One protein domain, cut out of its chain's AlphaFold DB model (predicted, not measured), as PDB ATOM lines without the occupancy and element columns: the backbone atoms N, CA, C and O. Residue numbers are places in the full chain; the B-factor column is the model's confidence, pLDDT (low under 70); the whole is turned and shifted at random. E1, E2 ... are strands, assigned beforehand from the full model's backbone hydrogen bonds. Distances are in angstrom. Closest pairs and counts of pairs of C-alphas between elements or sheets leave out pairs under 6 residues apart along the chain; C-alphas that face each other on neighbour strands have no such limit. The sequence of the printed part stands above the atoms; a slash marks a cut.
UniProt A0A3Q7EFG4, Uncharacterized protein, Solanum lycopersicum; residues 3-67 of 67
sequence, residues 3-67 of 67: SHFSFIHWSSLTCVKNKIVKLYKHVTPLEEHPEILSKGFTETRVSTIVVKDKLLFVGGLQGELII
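This is residues 3 to 67 of the 67 residues of an uncharacterized protein of Solanum lycopersicum (UniProt A0A3Q7EFG4). Two strand hairpins, E3 with E4 and E1 with E2, are joined by a long loop, residues 23 to 45; this loop makes one end of the long axis and the turn of E1 and E2 the other. The 65 printed residues hold four named strands, E1 to E4, in two antiparallel two-stranded sheets, and no named helix. The class is all strand, with 26 residues in named elements, under half. The whole is only just loose, close to compact, with a radius of gyration of the C-alphas of 13.1 A, and elongated, 43 by 25 by 18 A.

E3, residues 46 to 52, spans 17.2 A; E4, residues 55 to 60, 16.3 A, ends at C-alpha 60 (4.319, 56.499, 86.747). E1, residues 6 to 11, 15.9 A, begins at C-alpha 6 (-5.714, 47.428, 85.337); E2, residues 16 to 22, spans 17.7 A.

In the hairpin E3 and E4, antiparallel at 163 degrees, N 50 and O 57 are 2.9 A apart, within hydrogen-bond range. Residues 58 to 59 of E4 also pair antiparallel with residues 65 to 66. In the hairpin E1 and E2, antiparallel at 157 degrees, N 9 and O 18 are 2.8 A apart, within hydrogen-bond range. E1 and E2 are each apart from E3 and E4.

The C-alphas of Leu 13 and Pro 34, the two farthest apart, are 43.5 A apart. The printed part has no cut; the link E2 to E3 is long. Residue 5, residues 22 to 45 and residues 63 to 67 have pLDDT under 70.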
ATOM      1  N   SER A   3      -3.468  46.211  81.304       71.94
ATOM      2  CA  SER A   3      -4.520  46.358  80.289       71.94
ATOM      3  C   SER A   3      -5.619  47.265  80.823       71.94
ATOM      4  O   SER A   3      -6.068  47.054  81.948       71.94
ATOM      5  N   HIS A   4      -6.036  48.274  80.048       73.69
ATOM      6  CA  HIS A   4      -7.099  49.227  80.411       73.69
ATOM      7  C   HIS A   4      -7.012  49.701  81.874       73.69
ATOM      8  O   HIS A   4      -7.908  49.439  82.683       73.69
ATOM      9  N   PHE A   5      -5.886  50.324  82.241       68.88
ATOM     10  CA  PHE A   5      -5.654  50.852  83.595       68.88
ATOM     11  C   PHE A   5      -5.849  49.805  84.704       68.88
ATOM     12  O   PHE A   5      -6.278  50.110  85.813       68.88
ATOM     13  N   SER A   6      -5.600  48.534  84.396       72.00
ATOM     14  CA  SER A   6      -5.714  47.428  85.337       72.00
ATOM     15  C   SER A   6      -4.464  46.568  85.289       72.00
ATOM     16  O   SER A   6      -3.989  46.198  84.211       72.00
ATOM     17  N   PHE A   7      -3.970  46.197  86.464       76.06
ATOM     18  CA  PHE A   7      -2.903  45.213  86.575       76.06
ATOM     19  C   PHE A   7      -3.484  43.814  86.569       76.06
ATOM     20  O   PHE A   7      -4.346  43.483  87.384       76.06
ATOM     21  N   ILE A   8      -2.992  42.997  85.643       80.81
ATOM     22  CA  ILE A   8      -3.369  41.597  85.517       80.81
ATOM     23  C   ILE A   8      -2.111  40.749  85.674       80.81
ATOM     24  O   ILE A   8      -1.151  40.876  84.902       80.81
ATOM     25  N   HIS A   9      -2.140  39.860  86.661       81.06
ATOM     26  CA  HIS A   9      -1.197  38.763  86.792       81.06
ATOM     27  C   HIS A   9      -1.754  37.545  86.064       81.06
ATOM     28  O   HIS A   9      -2.843  37.064  86.379       81.06
ATOM     29  N   TRP A  10      -1.018  37.075  85.061       82.12
ATOM     30  CA  TRP A  10      -1.300  35.819  84.381       82.12
ATOM     31  C   TRP A  10      -0.367  34.754  84.930       82.12
ATOM     32  O   TRP A  10       0.850  34.927  84.900       82.12
ATOM     33  N   SER A  11      -0.943  33.657  85.404       81.56
ATOM     34  CA  SER A  11      -0.192  32.473  85.795       81.56
ATOM     35  C   SER A  11      -0.293  31.444  84.678       81.56
ATOM     36  O   SER A  11      -1.368  30.892  84.459       81.56
ATOM     37  N   SER A  12       0.813  31.161  83.986       87.06
ATOM     38  CA  SER A  12       0.851  30.075  82.992       87.06
ATOM     39  C   SER A  12       0.718  28.693  83.636       87.06
ATOM     40  O   SER A  12       0.261  27.768  82.983       87.06
ATOM     41  N   LEU A  13       1.079  28.557  84.917       92.12
ATOM     42  CA  LEU A  13       0.969  27.297  85.654       92.12
ATOM     43  C   LEU A  13      -0.492  26.916  85.927       92.12
ATOM     44  O   LEU A  13      -0.840  25.743  85.907       92.12
ATOM     45  N   THR A  14      -1.344  27.911  86.189       91.69
ATOM     46  CA  THR A  14      -2.765  27.692  86.502       91.69
ATOM     47  C   THR A  14      -3.698  28.124  85.370       91.69
ATOM     48  O   THR A  14      -4.897  27.892  85.460       91.69
ATOM     49  N   CYS A  15      -3.178  28.774  84.323       88.31
ATOM     50  CA  CYS A  15      -3.939  29.411  83.242       88.31
ATOM     51  C   CYS A  15      -4.994  30.426  83.732       88.31
ATOM     52  O   CYS A  15      -6.046  30.598  83.117       88.31
ATOM     53  N   VAL A  16      -4.712  31.121  84.843       89.19
ATOM     54  CA  VAL A  16      -5.638  32.079  85.477       89.19
ATOM     55  C   VAL A  16      -5.152  33.522  85.314       89.19
ATOM     56  O   VAL A  16      -3.965  33.819  85.478       89.19
ATOM     57  N   LYS A  17      -6.099  34.436  85.045       84.62
ATOM     58  CA  LYS A  17      -5.919  35.898  85.116       84.62
ATOM     59  C   LYS A  17      -6.417  36.411  86.463       84.62
ATOM     60  O   LYS A  17      -7.613  36.361  86.725       84.62
ATOM     61  N   ASN A  18      -5.525  36.983  87.261       80.50
ATOM     62  CA  ASN A  18      -5.870  37.669  88.501       80.50
ATOM     63  C   ASN A  18      -5.727  39.178  88.319       80.50
ATOM     64  O   ASN A  18      -4.663  39.667  87.937       80.50
ATOM     65  N   LYS A  19      -6.803  39.922  88.582       76.06
ATOM     66  CA  LYS A  19      -6.792  41.386  88.557       76.06
ATOM     67  C   LYS A  19      -6.332  41.897  89.920       76.06
ATOM     68  O   LYS A  19      -7.005  41.648  90.910       76.06
ATOM     69  N   ILE A  20      -5.197  42.589  89.950       73.38
ATOM     70  CA  ILE A  20      -4.542  43.003  91.196       73.38
ATOM     71  C   ILE A  20      -4.982  44.410  91.602       73.38
ATOM     72  O   ILE A  20      -5.443  44.607  92.717       73.38
ATOM     73  N   VAL A  21      -4.902  45.384  90.691       72.44
ATOM     74  CA  VAL A  21      -5.205  46.794  90.991       72.44
ATOM     75  C   VAL A  21      -5.942  47.451  89.825       72.44
ATOM     76  O   VAL A  21      -5.733  47.110  88.656       72.44
ATOM     77  N   LYS A  22      -6.827  48.395  90.162       68.31
ATOM     78  CA  LYS A  22      -7.559  49.280  89.248       68.31
ATOM     79  C   LYS A  22      -7.000  50.699  89.392       68.31
ATOM     80  O   LYS A  22      -7.200  51.309  90.430       68.31
ATOM     81  N   LEU A  23      -6.366  51.219  88.347       67.94
ATOM     82  CA  LEU A  23      -5.758  52.556  88.303       67.94
ATOM     83  C   LEU A  23      -6.672  53.648  87.727       67.94
ATOM     84  O   LEU A  23      -6.269  54.799  87.618       67.94
ATOM     85  N   TYR A  24      -7.895  53.303  87.312       63.44
ATOM     86  CA  TYR A  24      -8.839  54.288  86.767       63.44
ATOM     87  C   TYR A  24      -9.457  55.184  87.848       63.44
ATOM     88  O   TYR A  24      -9.978  56.252  87.548       63.44
ATOM     89  N   LYS A  25      -9.475  54.721  89.101       61.97
ATOM     90  CA  LYS A  25      -9.958  55.503  90.237       61.97
ATOM     91  C   LYS A  25      -8.785  56.240  90.855       61.97
ATOM     92  O   LYS A  25      -7.671  55.734  90.826       61.97
ATOM     93  N   HIS A  26      -9.080  57.403  91.422       65.25
ATOM     94  CA  HIS A  26      -8.121  58.198  92.167       65.25
ATOM     95  C   HIS A  26      -7.384  57.327  93.194       65.25
ATOM     96  O   HIS A  26      -8.022  56.774  94.094       65.25
ATOM     97  N   VAL A  27      -6.074  57.160  93.017       64.38
ATOM     98  CA  VAL A  27      -5.216  56.467  93.981       64.38
ATOM     99  C   VAL A  27      -4.549  57.540  94.823       64.38
ATOM    100  O   VAL A  27      -3.726  58.307  94.321       64.38
ATOM    101  N   THR A  28      -4.934  57.616  96.092       61.97
ATOM    102  CA  THR A  28      -4.305  58.504  97.070       61.97
ATOM    103  C   THR A  28      -3.179  57.737  97.767       61.97
ATOM    104  O   THR A  28      -3.391  56.570  98.115       61.97
ATOM    105  N   PRO A  29      -1.986  58.329  97.945       60.72
ATOM    106  CA  PRO A  29      -0.935  57.714  98.748       60.72
ATOM    107  C   PRO A  29      -1.439  57.443 100.174       60.72
ATOM    108  O   PRO A  29      -2.183  58.243 100.736       60.72
ATOM    109  N   LEU A  30      -1.060  56.291 100.735       62.88
ATOM    110  CA  LEU A  30      -1.451  55.896 102.093       62.88
ATOM    111  C   LEU A  30      -0.689  56.691 103.164       62.88
ATOM    112  O   LEU A  30      -1.226  56.943 104.238       62.88
ATOM    113  N   GLU A  31       0.543  57.097 102.855       58.31
ATOM    114  CA  GLU A  31       1.388  57.932 103.706       58.31
ATOM    115  C   GLU A  31       1.677  59.258 102.998       58.31
ATOM    116  O   GLU A  31       2.153  59.287 101.860       58.31
ATOM    117  N   GLU A  32       1.377  60.369 103.671       57.78
ATOM    118  CA  GLU A  32       1.719  61.705 103.194       57.78
ATOM    119  C   GLU A  32       3.120  62.082 103.689       57.78
ATOM    120  O   GLU A  32       3.373  62.134 104.891       57.78
ATOM    121  N   HIS A  33       4.034  62.367 102.759       56.53
ATOM    122  CA  HIS A  33       5.338  62.954 103.070       56.53
ATOM    123  C   HIS A  33       5.322  64.429 102.639       56.53
ATOM    124  O   HIS A  33       4.804  64.719 101.562       56.53
ATOM    125  N   PRO A  34       5.904  65.370 103.406       58.31
ATOM    126  CA  PRO A  34       5.854  66.809 103.103       58.31
ATOM    127  C   PRO A  34       6.467  67.202 101.746       58.31
ATOM    128  O   PRO A  34       6.187  68.280 101.232       58.31
ATOM    129  N   GLU A  35       7.285  66.328 101.159       62.25
ATOM    130  CA  GLU A  35       7.909  66.509  99.839       62.25
ATOM    131  C   GLU A  35       7.120  65.848  98.695       62.25
ATOM    132  O   GLU A  35       7.420  66.063  97.522       62.25
ATOM    133  N   ILE A  36       6.105  65.041  99.015       57.09
ATOM    134  CA  ILE A  36       5.254  64.371  98.034       57.09
ATOM    135  C   ILE A  36       4.059  65.279  97.751       57.09
ATOM    136  O   ILE A  36       3.357  65.711  98.662       57.09
ATOM    137  N   LEU A  37       3.799  65.546  96.467       54.56
ATOM    138  CA  LEU A  37       2.565  66.180  96.001       54.56
ATOM    139  C   LEU A  37       1.374  65.290  96.404       54.56
ATOM    140  O   LEU A  37       0.987  64.372  95.684       54.56
ATOM    141  N   SER A  38       0.805  65.563  97.577       55.03
ATOM    142  CA  SER A  38      -0.203  64.775  98.303       55.03
ATOM    143  C   SER A  38      -1.575  64.700  97.628       55.03
ATOM    144  O   SER A  38      -2.569  64.335  98.249       55.03
ATOM    145  N   LYS A  39      -1.679  65.023  96.337       54.81
ATOM    146  CA  LYS A  39      -2.981  65.138  95.685       54.81
ATOM    147  C   LYS A  39      -3.502  63.849  95.072       54.81
ATOM    148  O   LYS A  39      -4.567  63.909  94.481       54.81
ATOM    149  N   GLY A  40      -2.807  62.718  95.224       55.25
ATOM    150  CA  GLY A  40      -3.160  61.457  94.570       55.25
ATOM    151  C   GLY A  40      -3.162  61.575  93.045       55.25
ATOM    152  O   GLY A  40      -2.950  62.651  92.480       55.25
ATOM    153  N   PHE A  41      -3.407  60.469  92.351       63.09
ATOM    154  CA  PHE A  41      -3.361  60.479  90.892       63.09
ATOM    155  C   PHE A  41      -4.580  59.825  90.257       63.09
ATOM    156  O   PHE A  41      -5.131  58.845  90.758       63.09
ATOM    157  N   THR A  42      -4.997  60.394  89.130       61.72
ATOM    158  CA  THR A  42      -6.126  59.935  88.323       61.72
ATOM    159  C   THR A  42      -5.579  59.554  86.955       61.72
ATOM    160  O   THR A  42      -4.878  60.352  86.342       61.72
ATOM    161  N   GLU A  43      -5.864  58.336  86.491       66.00
ATOM    162  CA  GLU A  43      -5.429  57.844  85.172       66.00
ATOM    163  C   GLU A  43      -3.902  57.852  84.945       66.00
ATOM    164  O   GLU A  43      -3.436  57.986  83.810       66.00
ATOM    165  N   THR A  44      -3.095  57.664  85.999       65.81
ATOM    166  CA  THR A  44      -1.630  57.618  85.860       65.81
ATOM    167  C   THR A  44      -1.209  56.581  84.834       65.81
ATOM    168  O   THR A  44      -1.476  55.379  84.950       65.81
ATOM    169  N   ARG A  45      -0.488  57.062  83.822       68.56
ATOM    170  CA  ARG A  45       0.198  56.212  82.859       68.56
ATOM    171  C   ARG A  45       1.415  55.607  83.543       68.56
ATOM    172  O   ARG A  45       2.356  56.307  83.902       68.56
ATOM    173  N   VAL A  46       1.372  54.295  83.716       72.25
ATOM    174  CA  VAL A  46       2.441  53.514  84.341       72.25
ATOM    175  C   VAL A  46       3.577  53.306  83.353       72.25
ATOM    176  O   VAL A  46       3.348  52.835  82.237       72.25
ATOM    177  N   SER A  47       4.792  53.627  83.782       74.81
ATOM    178  CA  SER A  47       6.029  53.397  83.039       74.81
ATOM    179  C   SER A  47       6.750  52.135  83.516       74.81
ATOM    180  O   SER A  47       7.344  51.426  82.707       74.81
ATOM    181  N   THR A  48       6.660  51.831  84.817       77.75
ATOM    182  CA  THR A  48       7.484  50.813  85.485       77.75
ATOM    183  C   THR A  48       6.659  50.003  86.482       77.75
ATOM    184  O   THR A  48       5.781  50.537  87.154       77.75
ATOM    185  N   ILE A  49       6.944  48.704  86.600       75.50
ATOM    186  CA  ILE A  49       6.337  47.816  87.600       75.50
ATOM    187  C   ILE A  49       7.418  46.914  88.184       75.50
ATOM    188  O   ILE A  49       8.162  46.291  87.425       75.50
ATOM    189  N   VAL A  50       7.445  46.772  89.505       82.31
ATOM    190  CA  VAL A  50       8.292  45.799  90.201       82.31
ATOM    191  C   VAL A  50       7.455  45.054  91.233       82.31
ATOM    192  O   VAL A  50       6.731  45.664  92.009       82.31
ATOM    193  N   VAL A  51       7.556  43.724  91.255       76.75
ATOM    194  CA  VAL A  51       6.973  42.897  92.318       76.75
ATOM    195  C   VAL A  51       8.106  42.329  93.151       76.75
ATOM    196  O   VAL A  51       8.985  41.654  92.614       76.75
ATOM    197  N   LYS A  52       8.088  42.589  94.455       78.12
ATOM    198  CA  LYS A  52       9.093  42.086  95.394       78.12
ATOM    199  C   LYS A  52       8.435  41.832  96.741       78.12
ATOM    200  O   LYS A  52       7.656  42.655  97.191       78.12
ATOM    201  N   ASP A  53       8.722  40.691  97.363       82.38
ATOM    202  CA  ASP A  53       8.241  40.363  98.716       82.38
ATOM    203  C   ASP A  53       6.717  40.514  98.894       82.38
ATOM    204  O   ASP A  53       6.231  40.918  99.944       82.38
ATOM    205  N   LYS A  54       5.950  40.155  97.851       76.38
ATOM    206  CA  LYS A  54       4.479  40.305  97.756       76.38
ATOM    207  C   LYS A  54       3.977  41.757  97.694       76.38
ATOM    208  O   LYS A  54       2.768  41.967  97.712       76.38
ATOM    209  N   LEU A  55       4.876  42.725  97.557       74.50
ATOM    210  CA  LEU A  55       4.575  44.129  97.296       74.50
ATOM    211  C   LEU A  55       4.601  44.407  95.790       74.50
ATOM    212  O   LEU A  55       5.379  43.790  95.052       74.50
ATOM    213  N   LEU A  56       3.747  45.327  95.340       75.94
ATOM    214  CA  LEU A  56       3.650  45.772  93.952       75.94
ATOM    215  C   LEU A  56       4.027  47.251  93.883       75.94
ATOM    216  O   LEU A  56       3.207  48.120  94.135       75.94
ATOM    217  N   PHE A  57       5.249  47.523  93.452       77.94
ATOM    218  CA  PHE A  57       5.713  48.874  93.191       77.94
ATOM    219  C   PHE A  57       5.333  49.283  91.772       77.94
ATOM    220  O   PHE A  57       5.622  48.569  90.803       77.94
ATOM    221  N   VAL A  58       4.710  50.447  91.638       77.12
ATOM    222  CA  VAL A  58       4.297  51.013  90.353       77.12
ATOM    223  C   VAL A  58       4.920  52.390  90.193       77.12
ATOM    224  O   VAL A  58       4.659  53.275  91.000       77.12
ATOM    225  N   GLY A  59       5.708  52.560  89.133       75.56
ATOM    226  CA  GLY A  59       6.267  53.838  88.708       75.56
ATOM    227  C   GLY A  59       5.421  54.467  87.601       75.56
ATOM    228  O   GLY A  59       5.188  53.829  86.568       75.56
ATOM    229  N   GLY A  60       4.959  55.698  87.790       74.81
ATOM    230  CA  GLY A  60       4.319  56.499  86.747       74.81
ATOM    231  C   GLY A  60       5.330  57.205  85.830       74.81
ATOM    232  O   GLY A  60       6.543  57.028  85.955       74.81
ATOM    233  N   LEU A  61       4.847  57.956  84.838       70.94
ATOM    234  CA  LEU A  61       5.703  58.713  83.906       70.94
ATOM    235  C   LEU A  61       6.235  60.031  84.489       70.94
ATOM    236  O   LEU A  61       7.190  60.578  83.944       70.94
ATOM    237  N   GLN A  62       5.632  60.543  85.559       71.06
ATOM    238  CA  GLN A  62       5.995  61.811  86.201       71.06
ATOM    239  C   GLN A  62       6.751  61.587  87.521       71.06
ATOM    240  O   GLN A  62       6.910  62.515  88.308       71.06
ATOM    241  N   GLY A  63       7.222  60.360  87.765       66.56
ATOM    242  CA  GLY A  63       7.900  59.985  89.007       66.56
ATOM    243  C   GLY A  63       6.948  59.555  90.125       66.56
ATOM    244  O   GLY A  63       7.371  59.475  91.275       66.56
ATOM    245  N   GLU A  64       5.680  59.263  89.817       69.06
ATOM    246  CA  GLU A  64       4.734  58.724  90.792       69.06
ATOM    247  C   GLU A  64       5.175  57.333  91.263       69.06
ATOM    248  O   GLU A  64       5.531  56.490  90.440       69.06
ATOM    249  N   LEU A  65       5.095  57.071  92.566       63.62
ATOM    250  CA  LEU A  65       5.330  55.757  93.164       63.62
ATOM    251  C   LEU A  65       4.068  55.318  93.914       63.62
ATOM    252  O   LEU A  65       3.569  56.049  94.766       63.62
ATOM    253  N   ILE A  66       3.553  54.130  93.594       65.50
ATOM    254  CA  ILE A  66       2.468  53.466  94.335       65.50
ATOM    255  C   ILE A  66       3.044  52.163  94.896       65.50
ATOM    256  O   ILE A  66       3.684  51.421  94.144       65.50
ATOM    257  N   ILE A  67       2.847  51.920  96.195       60.91
ATOM    258  CA  ILE A  67       3.295  50.726  96.937       60.91
ATOM    259  C   ILE A  67       2.077  49.881  97.316       60.91
ATOM    260  O   ILE A  67       1.058  50.492  97.713       60.91
TER     261      ILE A  67